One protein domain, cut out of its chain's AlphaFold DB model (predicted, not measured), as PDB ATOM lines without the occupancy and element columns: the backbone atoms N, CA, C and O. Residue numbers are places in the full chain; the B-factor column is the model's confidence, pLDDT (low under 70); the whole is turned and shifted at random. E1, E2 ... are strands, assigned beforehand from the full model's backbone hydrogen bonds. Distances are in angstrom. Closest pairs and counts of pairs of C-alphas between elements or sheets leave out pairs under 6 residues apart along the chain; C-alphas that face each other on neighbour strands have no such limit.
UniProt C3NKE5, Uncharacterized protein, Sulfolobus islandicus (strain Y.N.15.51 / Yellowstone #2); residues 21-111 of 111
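This is residues 21 to 111 of the 111 residues of an uncharacterized protein of Sulfolobus islandicus (strain Y.N.15.51 / Yellowstone #2) (UniProt C3NKE5). A single twisted sheet of seven strands is folded back on itself into two leaves that splay like a V and are only partly face to face: the long leaf E5, E6 and E1, and the shorter leaf E3, E4 and E7, with E2 as the hinge. The long hairpin of E5 and E6 makes the longest axis, and its turn at residues 84 and 85 lies at one end of it, far from the shorter leaf. The printed part has 91 residues with no named helix and seven named strands, E1 to E7 along the chain, and its class is all strand. The sheet's order is E5, E6, E1, E2, E3, E4, E7, mixed. The whole is loose, with a radius of gyration of the C-alphas of 15.7 A, and only just elongated, spanning 51 by 26 by 23 A.

The longest strand is E5, residues 69 to 83, 40.7 A from first to last C-alpha; it bends by 55 degrees at residue 79. E6, residues 86 to 99, measures 40.3 A. E1, residues 21 to 29, measures 25.6 A and begins at C-alpha 21 (-28.599, -22.089, -19.521). E2, residues 36 to 43, measures 21.0 A and bends by 51 degrees at residue 39. E3 has residues 46 to 52 and E4 residues 58 to 65. E7, residues 106 to 110, ends at C-alpha 110 (-9.851, -39.087, -43.234).

The edge strand E5 and E6 form an antiparallel hairpin, with N 74 and O 94 at 2.8 A. E6 and E1 are parallel, their directions 21 degrees apart, with N 25 and O 93 at 2.8 A. E1 to E4 make a meander, each strand the antiparallel neighbour of the one before. Its pairing is staggered at E2, which pairs with E1 over residues 36 to 37 and with E3 over residues 38 to 43. N 28 and O 36 are 2.9 A apart, and N 41 and O 48 are 2.9 A apart. Between E3 and E4, N 49 and O 62 are 2.8 A apart. The other edge strand, E7, is antiparallel to E4, with N 63 and O 106 at 2.8 A. Between the leaves, the closest C-alphas of E4 and E6 are those of Val 64 and Ile 99, 7.7 A apart. E5 and E7 are apart.

The two C-alphas farthest apart are those of Asp 85 and Ser 103, 51.6 A. The printed part has no cut and no long link. The mean pLDDT of the printed part is 86.9, and residues 80 to 87 and residue 111, the chain's last, are under 70.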
ATOM      1  N   TYR A  21     -28.875 -21.495 -18.212       71.38
ATOM      2  CA  TYR A  21     -28.599 -22.089 -19.521       71.38
ATOM      3  C   TYR A  21     -27.361 -22.977 -19.435       71.38
ATOM      4  O   TYR A  21     -26.309 -22.521 -18.991       71.38
ATOM      5  N   VAL A  22     -27.446 -24.236 -19.875       76.94
ATOM      6  CA  VAL A  22     -26.302 -25.160 -19.844       76.94
ATOM      7  C   VAL A  22     -25.894 -25.585 -21.250       76.94
ATOM      8  O   VAL A  22     -26.626 -26.303 -21.935       76.94
ATOM      9  N   SER A  23     -24.671 -25.226 -21.636       78.38
ATOM     10  CA  SER A  23     -24.053 -25.642 -22.897       78.38
ATOM     11  C   SER A  23     -22.947 -26.659 -22.636       78.38
ATOM     12  O   SER A  23     -22.074 -26.452 -21.789       78.38
ATOM     13  N   ILE A  24     -22.952 -27.776 -23.367       81.56
ATOM     14  CA  ILE A  24     -21.883 -28.779 -23.295       81.56
ATOM     15  C   ILE A  24     -21.072 -28.765 -24.588       81.56
ATOM     16  O   ILE A  24     -21.580 -29.078 -25.665       81.56
ATOM     17  N   TYR A  25     -19.779 -28.486 -24.450       84.94
ATOM     18  CA  TYR A  25     -18.802 -28.520 -25.529       84.94
ATOM     19  C   TYR A  25     -17.889 -29.723 -25.356       84.94
ATOM     20  O   TYR A  25     -17.357 -29.977 -24.273       84.94
ATOM     21  N   VAL A  26     -17.679 -30.460 -26.436       89.25
ATOM     22  CA  VAL A  26     -16.744 -31.579 -26.476       89.25
ATOM     23  C   VAL A  26     -15.739 -31.285 -27.569       89.25
ATOM     24  O   VAL A  26     -16.113 -31.080 -28.722       89.25
ATOM     25  N   GLU A  27     -14.473 -31.192 -27.185       93.56
ATOM     26  CA  GLU A  27     -13.424 -30.674 -28.053       93.56
ATOM     27  C   GLU A  27     -12.145 -31.495 -27.914       93.56
ATOM     28  O   GLU A  27     -11.824 -32.017 -26.841       93.56
ATOM     29  N   TYR A  28     -11.360 -31.550 -28.983       94.62
ATOM     30  CA  TYR A  28     -10.002 -32.077 -28.949       94.62
ATOM     31  C   TYR A  28      -9.007 -31.081 -29.531       94.62
ATOM     32  O   TYR A  28      -9.372 -30.169 -30.269       94.62
ATOM     33  N   SER A  29      -7.738 -31.248 -29.178       96.38
ATOM     34  CA  SER A  29      -6.652 -30.445 -29.725       96.38
ATOM     35  C   SER A  29      -5.391 -31.280 -29.886       96.38
ATOM     36  O   SER A  29      -5.105 -32.159 -29.067       96.38
ATOM     37  N   LEU A  30      -4.634 -30.972 -30.937       96.00
ATOM     38  CA  LEU A  30      -3.321 -31.558 -31.218       96.00
ATOM     39  C   LEU A  30      -2.165 -30.720 -30.660       96.00
ATOM     40  O   LEU A  30      -1.049 -31.211 -30.557       96.00
ATOM     41  N   ASN A  31      -2.425 -29.458 -30.312       93.81
ATOM     42  CA  ASN A  31      -1.409 -28.505 -29.856       93.81
ATOM     43  C   ASN A  31      -1.787 -27.795 -28.543       93.81
ATOM     44  O   ASN A  31      -1.006 -27.013 -28.017       93.81
ATOM     45  N   GLY A  32      -2.987 -28.042 -28.009       92.81
ATOM     46  CA  GLY A  32      -3.509 -27.400 -26.800       92.81
ATOM     47  C   GLY A  32      -4.037 -25.979 -27.005       92.81
ATOM     48  O   GLY A  32      -4.598 -25.413 -26.065       92.81
ATOM     49  N   VAL A  33      -3.912 -25.430 -28.216       93.06
ATOM     50  CA  VAL A  33      -4.313 -24.060 -28.575       93.06
ATOM     51  C   VAL A  33      -5.551 -24.080 -29.466       93.06
ATOM     52  O   VAL A  33      -6.560 -23.467 -29.130       93.06
ATOM     53  N   ASN A  34      -5.507 -24.841 -30.559       93.50
ATOM     54  CA  ASN A  34      -6.596 -24.954 -31.522       93.50
ATOM     55  C   ASN A  34      -7.502 -26.112 -31.111       93.50
ATOM     56  O   ASN A  34      -7.113 -27.278 -31.226       93.50
ATOM     57  N   TRP A  35      -8.683 -25.781 -30.595       92.50
ATOM     58  CA  TRP A  35      -9.681 -26.746 -30.141       92.50
ATOM     59  C   TRP A  35     -10.733 -26.951 -31.227       92.50
ATOM     60  O   TRP A  35     -11.285 -25.986 -31.748       92.50
ATOM     61  N   GLN A  36     -10.980 -28.208 -31.582       91.62
ATOM     62  CA  GLN A  36     -11.924 -28.600 -32.626       91.62
ATOM     63  C   GLN A  36     -13.075 -29.396 -32.015       91.62
ATOM     64  O   GLN A  36     -12.823 -30.223 -31.130       91.62
ATOM     65  N   PRO A  37     -14.321 -29.187 -32.470       91.44
ATOM     66  CA  PRO A  37     -15.462 -29.919 -31.949       91.44
ATOM     67  C   PRO A  37     -15.338 -31.405 -32.290       91.44
ATOM     68  O   PRO A  37     -14.923 -31.792 -33.386       91.44
ATOM     69  N   CYS A  38     -15.700 -32.262 -31.342       91.19
ATOM     70  CA  CYS A  38     -15.714 -33.699 -31.557       91.19
ATOM     71  C   CYS A  38     -16.793 -34.395 -30.736       91.19
ATOM     72  O   CYS A  38     -17.451 -33.817 -29.876       91.19
ATOM     73  N   THR A  39     -16.941 -35.687 -30.988       91.00
ATOM     74  CA  THR A  39     -17.513 -36.623 -30.017       91.00
ATOM     75  C   THR A  39     -16.467 -37.683 -29.720       91.00
ATOM     76  O   THR A  39     -15.585 -37.915 -30.547       91.00
ATOM     77  N   PHE A  40     -16.513 -38.324 -28.556       89.94
ATOM     78  CA  PHE A  40     -15.566 -39.397 -28.267       89.94
ATOM     79  C   PHE A  40     -16.179 -40.521 -27.449       89.94
ATOM     80  O   PHE A  40     -17.131 -40.335 -26.693       89.94
ATOM     81  N   SER A  41     -15.567 -41.695 -27.562       90.50
ATOM     82  CA  SER A  41     -15.769 -42.810 -26.647       90.50
ATOM     83  C   SER A  41     -14.421 -43.307 -26.130       90.50
ATOM     84  O   SER A  41     -13.401 -43.181 -26.805       90.50
ATOM     85  N   LEU A  42     -14.400 -43.846 -24.912       89.94
ATOM     86  CA  LEU A  42     -13.221 -44.492 -24.341       89.94
ATOM     87  C   LEU A  42     -13.469 -46.001 -24.304       89.94
ATOM     88  O   LEU A  42     -14.244 -46.481 -23.477       89.94
ATOM     89  N   LYS A  43     -12.811 -46.750 -25.192       88.25
ATOM     90  CA  LYS A  43     -12.896 -48.215 -25.299       88.25
ATOM     91  C   LYS A  43     -11.573 -48.829 -24.863       88.25
ATOM     92  O   LYS A  43     -10.550 -48.446 -25.403       88.25
ATOM     93  N   LYS A  44     -11.566 -49.771 -23.908       89.19
ATOM     94  CA  LYS A  44     -10.370 -50.546 -23.480       89.19
ATOM     95  C   LYS A  44      -9.041 -49.745 -23.489       89.19
ATOM     96  O   LYS A  44      -8.039 -50.193 -24.029       89.19
ATOM     97  N   GLY A  45      -9.036 -48.537 -22.915       91.25
ATOM     98  CA  GLY A  45      -7.831 -47.697 -22.826       91.25
ATOM     99  C   GLY A  45      -7.460 -46.908 -24.089       91.25
ATOM    100  O   GLY A  45      -6.407 -46.281 -24.106       91.25
ATOM    101  N   VAL A  46      -8.313 -46.879 -25.107       95.06
ATOM    102  CA  VAL A  46      -8.164 -46.112 -26.348       95.06
ATOM    103  C   VAL A  46      -9.342 -45.155 -26.491       95.06
ATOM    104  O   VAL A  46     -10.503 -45.542 -26.344       95.06
ATOM    105  N   TYR A  47      -9.041 -43.892 -26.759       94.94
ATOM    106  CA  TYR A  47     -10.037 -42.928 -27.194       94.94
ATOM    107  C   TYR A  47     -10.309 -43.121 -28.679       94.94
ATOM    108  O   TYR A  47      -9.380 -43.123 -29.480       94.94
ATOM    109  N   GLU A  48     -11.582 -43.239 -29.023       95.56
ATOM    110  CA  GLU A  48     -12.082 -43.104 -30.384       95.56
ATOM    111  C   GLU A  48     -12.769 -41.747 -30.486       95.56
ATOM    112  O   GLU A  48     -13.819 -41.535 -29.877       95.56
ATOM    113  N   ILE A  49     -12.137 -40.819 -31.200       94.12
ATOM    114  CA  ILE A  49     -12.541 -39.420 -31.328       94.12
ATOM    115  C   ILE A  49     -13.053 -39.207 -32.747       94.12
ATOM    116  O   ILE A  49     -12.354 -39.478 -33.714       94.12
ATOM    117  N   HIS A  50     -14.273 -38.705 -32.864       93.94
ATOM    118  CA  HIS A  50     -14.923 -38.364 -34.121       93.94
ATOM    119  C   HIS A  50     -14.890 -36.848 -34.262       93.94
ATOM    120  O   HIS A  50     -15.659 -36.157 -33.586       93.94
ATOM    121  N   ALA A  51     -13.987 -36.340 -35.095       92.19
ATOM    122  CA  ALA A  51     -13.881 -34.917 -35.393       92.19
ATOM    123  C   ALA A  51     -15.138 -34.442 -36.127       92.19
ATOM    124  O   ALA A  51     -15.650 -35.153 -36.996       92.19
ATOM    125  N   LYS A  52     -15.656 -33.271 -35.752       88.31
ATOM    126  CA  LYS A  52     -16.895 -32.715 -36.298       88.31
ATOM    127  C   LYS A  52     -16.621 -31.472 -37.137       88.31
ATOM    128  O   LYS A  52     -15.782 -30.651 -36.781       88.31
ATOM    129  N   ASP A  53     -17.357 -31.323 -38.235       84.62
ATOM    130  CA  ASP A  53     -17.436 -30.057 -38.964       84.62
ATOM    131  C   ASP A  53     -18.465 -29.099 -38.332       84.62
ATOM    132  O   ASP A  53     -19.145 -29.421 -37.353       84.62
ATOM    133  N   LYS A  54     -18.623 -27.918 -38.938       80.94
ATOM    134  CA  LYS A  54     -19.620 -26.910 -38.537       80.94
ATOM    135  C   LYS A  54     -21.082 -27.373 -38.645       80.94
ATOM    136  O   LYS A  54     -21.963 -26.698 -38.134       80.94
ATOM    137  N   TYR A  55     -21.339 -28.498 -39.314       82.25
ATOM    138  CA  TYR A  55     -22.656 -29.114 -39.483       82.25
ATOM    139  C   TYR A  55     -22.798 -30.406 -38.657       82.25
ATOM    140  O   TYR A  55     -23.699 -31.205 -38.912       82.25
ATOM    141  N   ASN A  56     -21.903 -30.640 -37.687       80.31
ATOM    142  CA  ASN A  56     -21.872 -31.820 -36.817       80.31
ATOM    143  C   ASN A  56     -21.688 -33.172 -37.554       80.31
ATOM    144  O   ASN A  56     -21.963 -34.256 -37.017       80.31
ATOM    145  N   ARG A  57     -21.160 -33.145 -38.781       86.56
ATOM    146  CA  ARG A  57     -20.804 -34.346 -39.548       86.56
ATOM    147  C   ARG A  57     -19.411 -34.822 -39.164       86.56
ATOM    148  O   ARG A  57     -18.515 -34.015 -38.937       86.56
ATOM    149  N   THR A  58     -19.224 -36.141 -39.083       88.81
ATOM    150  CA  THR A  58     -17.908 -36.721 -38.779       88.81
ATOM    151  C   THR A  58     -16.995 -36.639 -40.001       88.81
ATOM    152  O   THR A  58     -17.246 -37.319 -41.002       88.81
ATOM    153  N   THR A  59     -15.931 -35.843 -39.901       91.88
ATOM    154  CA  THR A  59     -14.912 -35.666 -40.951       91.88
ATOM    155  C   THR A  59     -13.771 -36.667 -40.812       91.88
ATOM    156  O   THR A  59     -13.344 -37.267 -41.797       91.88
ATOM    157  N   GLU A  60     -13.333 -36.910 -39.578       94.00
ATOM    158  CA  GLU A  60     -12.226 -37.807 -39.257       94.00
ATOM    159  C   GLU A  60     -12.552 -38.671 -38.039       94.00
ATOM    160  O   GLU A  60     -13.305 -38.268 -37.147       94.00
ATOM    161  N   ILE A  61     -11.947 -39.859 -37.983       94.75
ATOM    162  CA  ILE A  61     -11.992 -40.726 -36.801       94.75
ATOM    163  C   ILE A  61     -10.561 -41.024 -36.360       94.75
ATOM    164  O   ILE A  61      -9.802 -41.666 -37.088       94.75
ATOM    165  N   LEU A  62     -10.216 -40.575 -35.155       95.31
ATOM    166  CA  LEU A  62      -8.903 -40.695 -34.540       95.31
ATOM    167  C   LEU A  62      -8.957 -41.739 -33.421       95.31
ATOM    168  O   LEU A  62      -9.757 -41.622 -32.491       95.31
ATOM    169  N   LEU A  63      -8.068 -42.726 -33.470       96.25
ATOM    170  CA  LEU A  63      -7.811 -43.643 -32.366       96.25
ATOM    171  C   LEU A  63      -6.508 -43.267 -31.670       96.25
ATOM    172  O   LEU A  63      -5.456 -43.206 -32.310       96.25
ATOM    173  N   VAL A  64      -6.569 -43.052 -30.356       96.38
ATOM    174  CA  VAL A  64      -5.402 -42.659 -29.555       96.38
ATOM    175  C   VAL A  64      -5.414 -43.376 -28.210       96.38
ATOM    176  O   VAL A  64      -6.401 -43.321 -27.476       96.38
ATOM    177  N   GLU A  65      -4.313 -44.033 -27.839       96.31
ATOM    178  CA  GLU A  65      -4.196 -44.626 -26.503       96.31
ATOM    179  C   GLU A  65      -4.335 -43.555 -25.411       96.31
ATOM    180  O   GLU A  65      -3.738 -42.478 -25.474       96.31
ATOM    181  N   LYS A  66      -5.067 -43.883 -24.344       94.94
ATOM    182  CA  LYS A  66      -5.360 -43.004 -23.205       94.94
ATOM    183  C   LYS A  66      -4.102 -42.380 -22.607       94.94
ATOM    184  O   LYS A  66      -4.153 -41.233 -22.179       94.94
ATOM    185  N   LYS A  67      -2.969 -43.092 -22.597       95.56
ATOM    186  CA  LYS A  67      -1.697 -42.576 -22.064       95.56
ATOM    187  C   LYS A  67      -1.176 -41.353 -22.831       95.56
ATOM    188  O   LYS A  67      -0.499 -40.514 -22.236       95.56
ATOM    189  N   PHE A  68      -1.540 -41.202 -24.105       96.75
ATOM    190  CA  PHE A  68      -1.197 -40.046 -24.937       96.75
ATOM    191  C   PHE A  68      -2.259 -38.941 -24.902       96.75
ATOM    192  O   PHE A  68      -2.036 -37.874 -25.463       96.75
ATOM    193  N   VAL A  69      -3.374 -39.137 -24.195       96.06
ATOM    194  CA  VAL A  69      -4.466 -38.161 -24.113       96.06
ATOM    195  C   VAL A  69      -4.567 -37.584 -22.706       96.06
ATOM    196  O   VAL A  69      -4.703 -38.304 -21.718       96.06
ATOM    197  N   LYS A  70      -4.546 -36.256 -22.602       96.44
ATOM    198  CA  LYS A  70      -4.882 -35.531 -21.376       96.44
ATOM    199  C   LYS A  70      -6.317 -35.023 -21.486       96.44
ATOM    200  O   LYS A  70      -6.587 -34.075 -22.217       96.44
ATOM    201  N   ALA A  71      -7.227 -35.657 -20.754       93.62
ATOM    202  CA  ALA A  71      -8.619 -35.232 -20.664       93.62
ATOM    203  C   ALA A  71      -8.802 -34.214 -19.529       93.62
ATOM    204  O   ALA A  71      -8.291 -34.414 -18.427       93.62
ATOM    205  N   LYS A  72      -9.549 -33.136 -19.780       93.62
ATOM    206  CA  LYS A  72      -9.905 -32.125 -18.779       93.62
ATOM    207  C   LYS A  72     -11.382 -31.768 -18.896       93.62
ATOM    208  O   LYS A  72     -11.890 -31.577 -19.996       93.62
ATOM    209  N   LYS A  73     -12.056 -31.636 -17.751       91.25
ATOM    210  CA  LYS A  73     -13.379 -31.013 -17.653       91.25
ATOM    211  C   LYS A  73     -13.209 -29.586 -17.140       91.25
ATOM    212  O   LYS A  73     -12.501 -29.377 -16.157       91.25
ATOM    213  N   ILE A  74     -13.839 -28.621 -17.795       91.25
ATOM    214  CA  ILE A  74     -13.863 -27.215 -17.380       91.25
ATOM    215  C   ILE A  74     -15.327 -26.804 -17.280       91.25
ATOM    216  O   ILE A  74     -16.099 -27.091 -18.185       91.25
ATOM    217  N   LYS A  75     -15.707 -26.153 -16.183       90.81
ATOM    218  CA  LYS A  75     -17.023 -25.533 -16.015       90.81
ATOM    219  C   LYS A  75     -16.805 -24.030 -15.900       90.81
ATOM    220  O   LYS A  75     -15.998 -23.613 -15.074       90.81
ATOM    221  N   LYS A  76     -17.493 -23.244 -16.719       88.75
ATOM    222  CA  LYS A  76     -17.541 -21.786 -16.622       88.75
ATOM    223  C   LYS A  76     -18.970 -21.383 -16.309       88.75
ATOM    224  O   LYS A  76     -19.887 -21.931 -16.905       88.75
ATOM    225  N   LYS A  77     -19.145 -20.473 -15.355       88.38
ATOM    226  CA  LYS A  77     -20.432 -19.864 -15.020       88.38
ATOM    227  C   LYS A  77     -20.290 -18.365 -15.239       88.38
ATOM    228  O   LYS A  77     -19.303 -17.799 -14.774       88.38
ATOM    229  N   TYR A  78     -21.222 -17.754 -15.952       83.75
ATOM    230  CA  TYR A  78     -21.247 -16.313 -16.186       83.75
ATOM    231  C   TYR A  78     -22.684 -15.824 -16.306       83.75
ATOM    232  O   TYR A  78     -23.595 -16.614 -16.524       83.75
ATOM    233  N   ILE A  79     -22.878 -14.525 -16.124       81.44
ATOM    234  CA  ILE A  79     -24.166 -13.865 -16.324       81.44
ATOM    235  C   ILE A  79     -24.089 -13.172 -17.682       81.44
ATOM    236  O   ILE A  79     -23.098 -12.496 -17.966       81.44
ATOM    237  N   GLY A  80     -25.091 -13.385 -18.525       67.62
ATOM    238  CA  GLY A  80     -25.221 -12.743 -19.829       67.62
ATOM    239  C   GLY A  80     -26.558 -12.020 -19.935       67.62
ATOM    240  O   GLY A  80     -27.549 -12.451 -19.349       67.62
ATOM    241  N   SER A  81     -26.584 -10.912 -20.669       60.94
ATOM    242  CA  SER A  81     -27.813 -10.194 -21.012       60.94
ATOM    243  C   SER A  81     -28.226 -10.562 -22.435       60.94
ATOM    244  O   SER A  81     -27.485 -10.261 -23.372       60.94
ATOM    245  N   GLU A  82     -29.390 -11.187 -22.616       54.81
ATOM    246  CA  GLU A  82     -29.969 -11.372 -23.957       54.81
ATOM    247  C   GLU A  82     -30.743 -10.118 -24.420       54.81
ATOM    248  O   GLU A  82     -30.992  -9.966 -25.613       54.81
ATOM    249  N   SER A  83     -31.081  -9.180 -23.516       53.47
ATOM    250  CA  SER A  83     -31.730  -7.879 -23.794       53.47
ATOM    251  C   SER A  83     -31.620  -6.916 -22.591       53.47
ATOM    252  O   SER A  83     -31.218  -7.342 -21.511       53.47
ATOM    253  N   PHE A  84     -31.975  -5.630 -22.770       49.34
ATOM    254  CA  PHE A  84     -31.750  -4.520 -21.813       49.34
ATOM    255  C   PHE A  84     -32.332  -4.736 -20.396       49.34
ATOM    256  O   PHE A  84     -31.808  -4.152 -19.456       49.34
ATOM    257  N   ASP A  85     -33.319  -5.625 -20.224       53.59
ATOM    258  CA  ASP A  85     -34.017  -5.826 -18.941       53.59
ATOM    259  C   ASP A  85     -33.940  -7.257 -18.365       53.59
ATOM    260  O   ASP A  85     -34.597  -7.543 -17.367       53.59
ATOM    261  N   TRP A  86     -33.198  -8.190 -18.985       57.38
ATOM    262  CA  TRP A  86     -33.205  -9.610 -18.577       57.38
ATOM    263  C   TRP A  86     -31.780 -10.176 -18.487       57.38
ATOM    264  O   TRP A  86     -31.022 -10.159 -19.461       57.38
ATOM    265  N   THR A  87     -31.413 -10.678 -17.301       65.19
ATOM    266  CA  THR A  87     -30.117 -11.320 -17.033       65.19
ATOM    267  C   THR A  87     -30.282 -12.816 -16.815       65.19
ATOM    268  O   THR A  87     -30.855 -13.230 -15.808       65.19
ATOM    269  N   ALA A  88     -29.660 -13.605 -17.684       71.75
ATOM    270  CA  ALA A  88     -29.630 -15.051 -17.590       71.75
ATOM    271  C   ALA A  88     -28.271 -15.544 -17.078       71.75
ATOM    272  O   ALA A  88     -27.214 -14.960 -17.338       71.75
ATOM    273  N   THR A  89     -28.279 -16.660 -16.356       78.38
ATOM    274  CA  THR A  89     -27.062 -17.360 -15.952       78.38
ATOM    275  C   THR A  89     -26.703 -18.406 -16.998       78.38
ATOM    276  O   THR A  89     -27.487 -19.293 -17.300       78.38
ATOM    277  N   PHE A  90     -25.475 -18.373 -17.499       77.44
ATOM    278  CA  PHE A  90     -24.947 -19.332 -18.459       77.44
ATOM    279  C   PHE A  90     -23.885 -20.213 -17.807       77.44
ATOM    280  O   PHE A  90     -23.014 -19.753 -17.062       77.44
ATOM    281  N   ILE A  91     -23.955 -21.507 -18.088       83.56
ATOM    282  CA  ILE A  91     -23.047 -22.536 -17.607       83.56
ATOM    283  C   ILE A  91     -22.508 -23.304 -18.809       83.56
ATOM    284  O   ILE A  91     -23.162 -24.193 -19.349       83.56
ATOM    285  N   ASP A  92     -21.250 -23.050 -19.146       85.00
ATOM    286  CA  ASP A  92     -20.552 -23.794 -20.187       85.00
ATOM    287  C   ASP A  92     -19.718 -24.915 -19.565       85.00
ATOM    288  O   ASP A  92     -18.879 -24.696 -18.683       85.00
ATOM    289  N   ILE A  93     -19.917 -26.140 -20.040       86.25
ATOM    290  CA  ILE A  93     -19.160 -27.321 -19.633       86.25
ATOM    291  C   ILE A  93     -18.343 -27.811 -20.824       86.25
ATOM    292  O   ILE A  93     -18.882 -28.382 -21.765       86.25
ATOM    293  N   TYR A  94     -17.024 -27.667 -20.747       87.62
ATOM    294  CA  TYR A  94     -16.094 -28.168 -21.753       87.62
ATOM    295  C   TYR A  94     -15.494 -29.505 -21.319       87.62
ATOM    296  O   TYR A  94     -14.885 -29.611 -20.251       87.62
ATOM    297  N   TYR A  95     -15.594 -30.508 -22.182       91.44
ATOM    298  CA  TYR A  95     -14.824 -31.744 -22.130       91.44
ATOM    299  C   TYR A  95     -13.730 -31.682 -23.194       91.44
ATOM    300  O   TYR A  95     -14.003 -31.808 -24.383       91.44
ATOM    301  N   ARG A  96     -12.488 -31.477 -22.756       94.06
ATOM    302  CA  ARG A  96     -11.334 -31.219 -23.619       94.06
ATOM    303  C   ARG A  96     -10.355 -32.382 -23.621       94.06
ATOM    304  O   ARG A  96      -9.854 -32.762 -22.562       94.06
ATOM    305  N   LEU A  97     -10.049 -32.910 -24.801       95.44
ATOM    306  CA  LEU A  97      -9.033 -33.938 -25.021       95.44
ATOM    307  C   LEU A  97      -7.795 -33.338 -25.695       95.44
ATOM    308  O   LEU A  97      -7.811 -33.027 -26.881       95.44
ATOM    309  N   LEU A  98      -6.697 -33.198 -24.955       97.50
ATOM    310  CA  LEU A  98      -5.402 -32.852 -25.537       97.50
ATOM    311  C   LEU A  98      -4.661 -34.130 -25.932       97.50
ATOM    312  O   LEU A  98      -4.300 -34.927 -25.063       97.50
ATOM    313  N   ILE A  99      -4.402 -34.307 -27.224       97.06
ATOM    314  CA  ILE A  99      -3.528 -35.364 -27.733       97.06
ATOM    315  C   ILE A  99      -2.090 -34.853 -27.616       97.06
ATOM    316  O   ILE A  99      -1.683 -33.956 -28.343       97.06
ATOM    317  N   LYS A 100      -1.338 -35.397 -26.655       95.38
ATOM    318  CA  LYS A 100       0.023 -34.947 -26.312       95.38
ATOM    319  C   LYS A 100       1.060 -35.319 -27.371       95.38
ATOM    320  O   LYS A 100       2.092 -34.670 -27.453       95.38
ATOM    321  N   ASP A 101       0.797 -36.385 -28.119       93.06
ATOM    322  CA  ASP A 101       1.669 -36.885 -29.178       93.06
ATOM    323  C   ASP A 101       0.820 -37.226 -30.415       93.06
ATOM    324  O   ASP A 101       0.261 -38.327 -30.502       93.06
ATOM    325  N   PRO A 102       0.675 -36.278 -31.359       92.44
ATOM    326  CA  PRO A 102      -0.091 -36.495 -32.581       92.44
ATOM    327  C   PRO A 102       0.463 -37.616 -33.473       92.44
ATOM    328  O   PRO A 102      -0.296 -38.201 -34.241       92.44
ATOM    329  N   SER A 103       1.744 -37.989 -33.345       94.00
ATOM    330  CA  SER A 103       2.332 -39.088 -34.131       94.00
ATOM    331  C   SER A 103       1.750 -40.463 -33.775       94.00
ATOM    332  O   SER A 103       1.906 -41.425 -34.526       94.00
ATOM    333  N   LYS A 104       1.065 -40.576 -32.629       94.81
ATOM    334  CA  LYS A 104       0.432 -41.817 -32.152       94.81
ATOM    335  C   LYS A 104      -1.029 -41.950 -32.567       94.81
ATOM    336  O   LYS A 104      -1.690 -42.901 -32.149       94.81
ATOM    337  N   ILE A 105      -1.540 -41.014 -33.363       95.50
ATOM    338  CA  ILE A 105      -2.899 -41.079 -33.890       95.50
ATOM    339  C   ILE A 105      -2.964 -42.148 -34.976       95.50
ATOM    340  O   ILE A 105      -2.200 -42.126 -35.939       95.50
ATOM    341  N   ARG A 106      -3.929 -43.060 -34.852       95.62
ATOM    342  CA  ARG A 106      -4.341 -43.933 -35.955       95.62
ATOM    343  C   ARG A 106      -5.647 -43.410 -36.533       95.62
ATOM    344  O   ARG A 106      -6.644 -43.327 -35.819       95.62
ATOM    345  N   TYR A 107      -5.642 -43.068 -37.814       92.75
ATOM    346  CA  TYR A 107      -6.830 -42.594 -38.514       92.75
ATOM    347  C   TYR A 107      -7.619 -43.788 -39.055       92.75
ATOM    348  O   TYR A 107      -7.084 -44.577 -39.828       92.75
ATOM    349  N   LEU A 108      -8.884 -43.923 -38.653       88.81
ATOM    350  CA  LEU A 108      -9.808 -44.898 -39.253       88.81
ATOM    351  C   LEU A 108     -10.544 -44.325 -40.470       88.81
ATOM    352  O   LEU A 108     -10.985 -45.075 -41.334       88.81
ATOM    353  N   LYS A 109     -10.693 -42.999 -40.526       82.00
ATOM    354  CA  LYS A 109     -11.306 -42.259 -41.631       82.00
ATOM    355  C   LYS A 109     -10.664 -40.878 -41.717       82.00
ATOM    356  O   LYS A 109     -10.489 -40.241 -40.675       82.00
ATOM    357  N   ARG A 110     -10.354 -40.431 -42.937       74.06
ATOM    358  CA  ARG A 110      -9.851 -39.087 -43.234       74.06
ATOM    359  C   ARG A 110     -10.471 -38.596 -44.549       74.06
ATOM    360  O   ARG A 110     -10.122 -39.127 -45.598       74.06
ATOM    361  N   ASN A 111     -11.468 -37.710 -44.423       60.62
ATOM    362  CA  ASN A 111     -12.016 -36.836 -45.478       60.62
ATOM    363  C   ASN A 111     -10.921 -36.016 -46.168       60.62
ATOM    364  O   ASN A 111     -10.189 -35.363 -45.397       60.62
TER     365      ASN A 111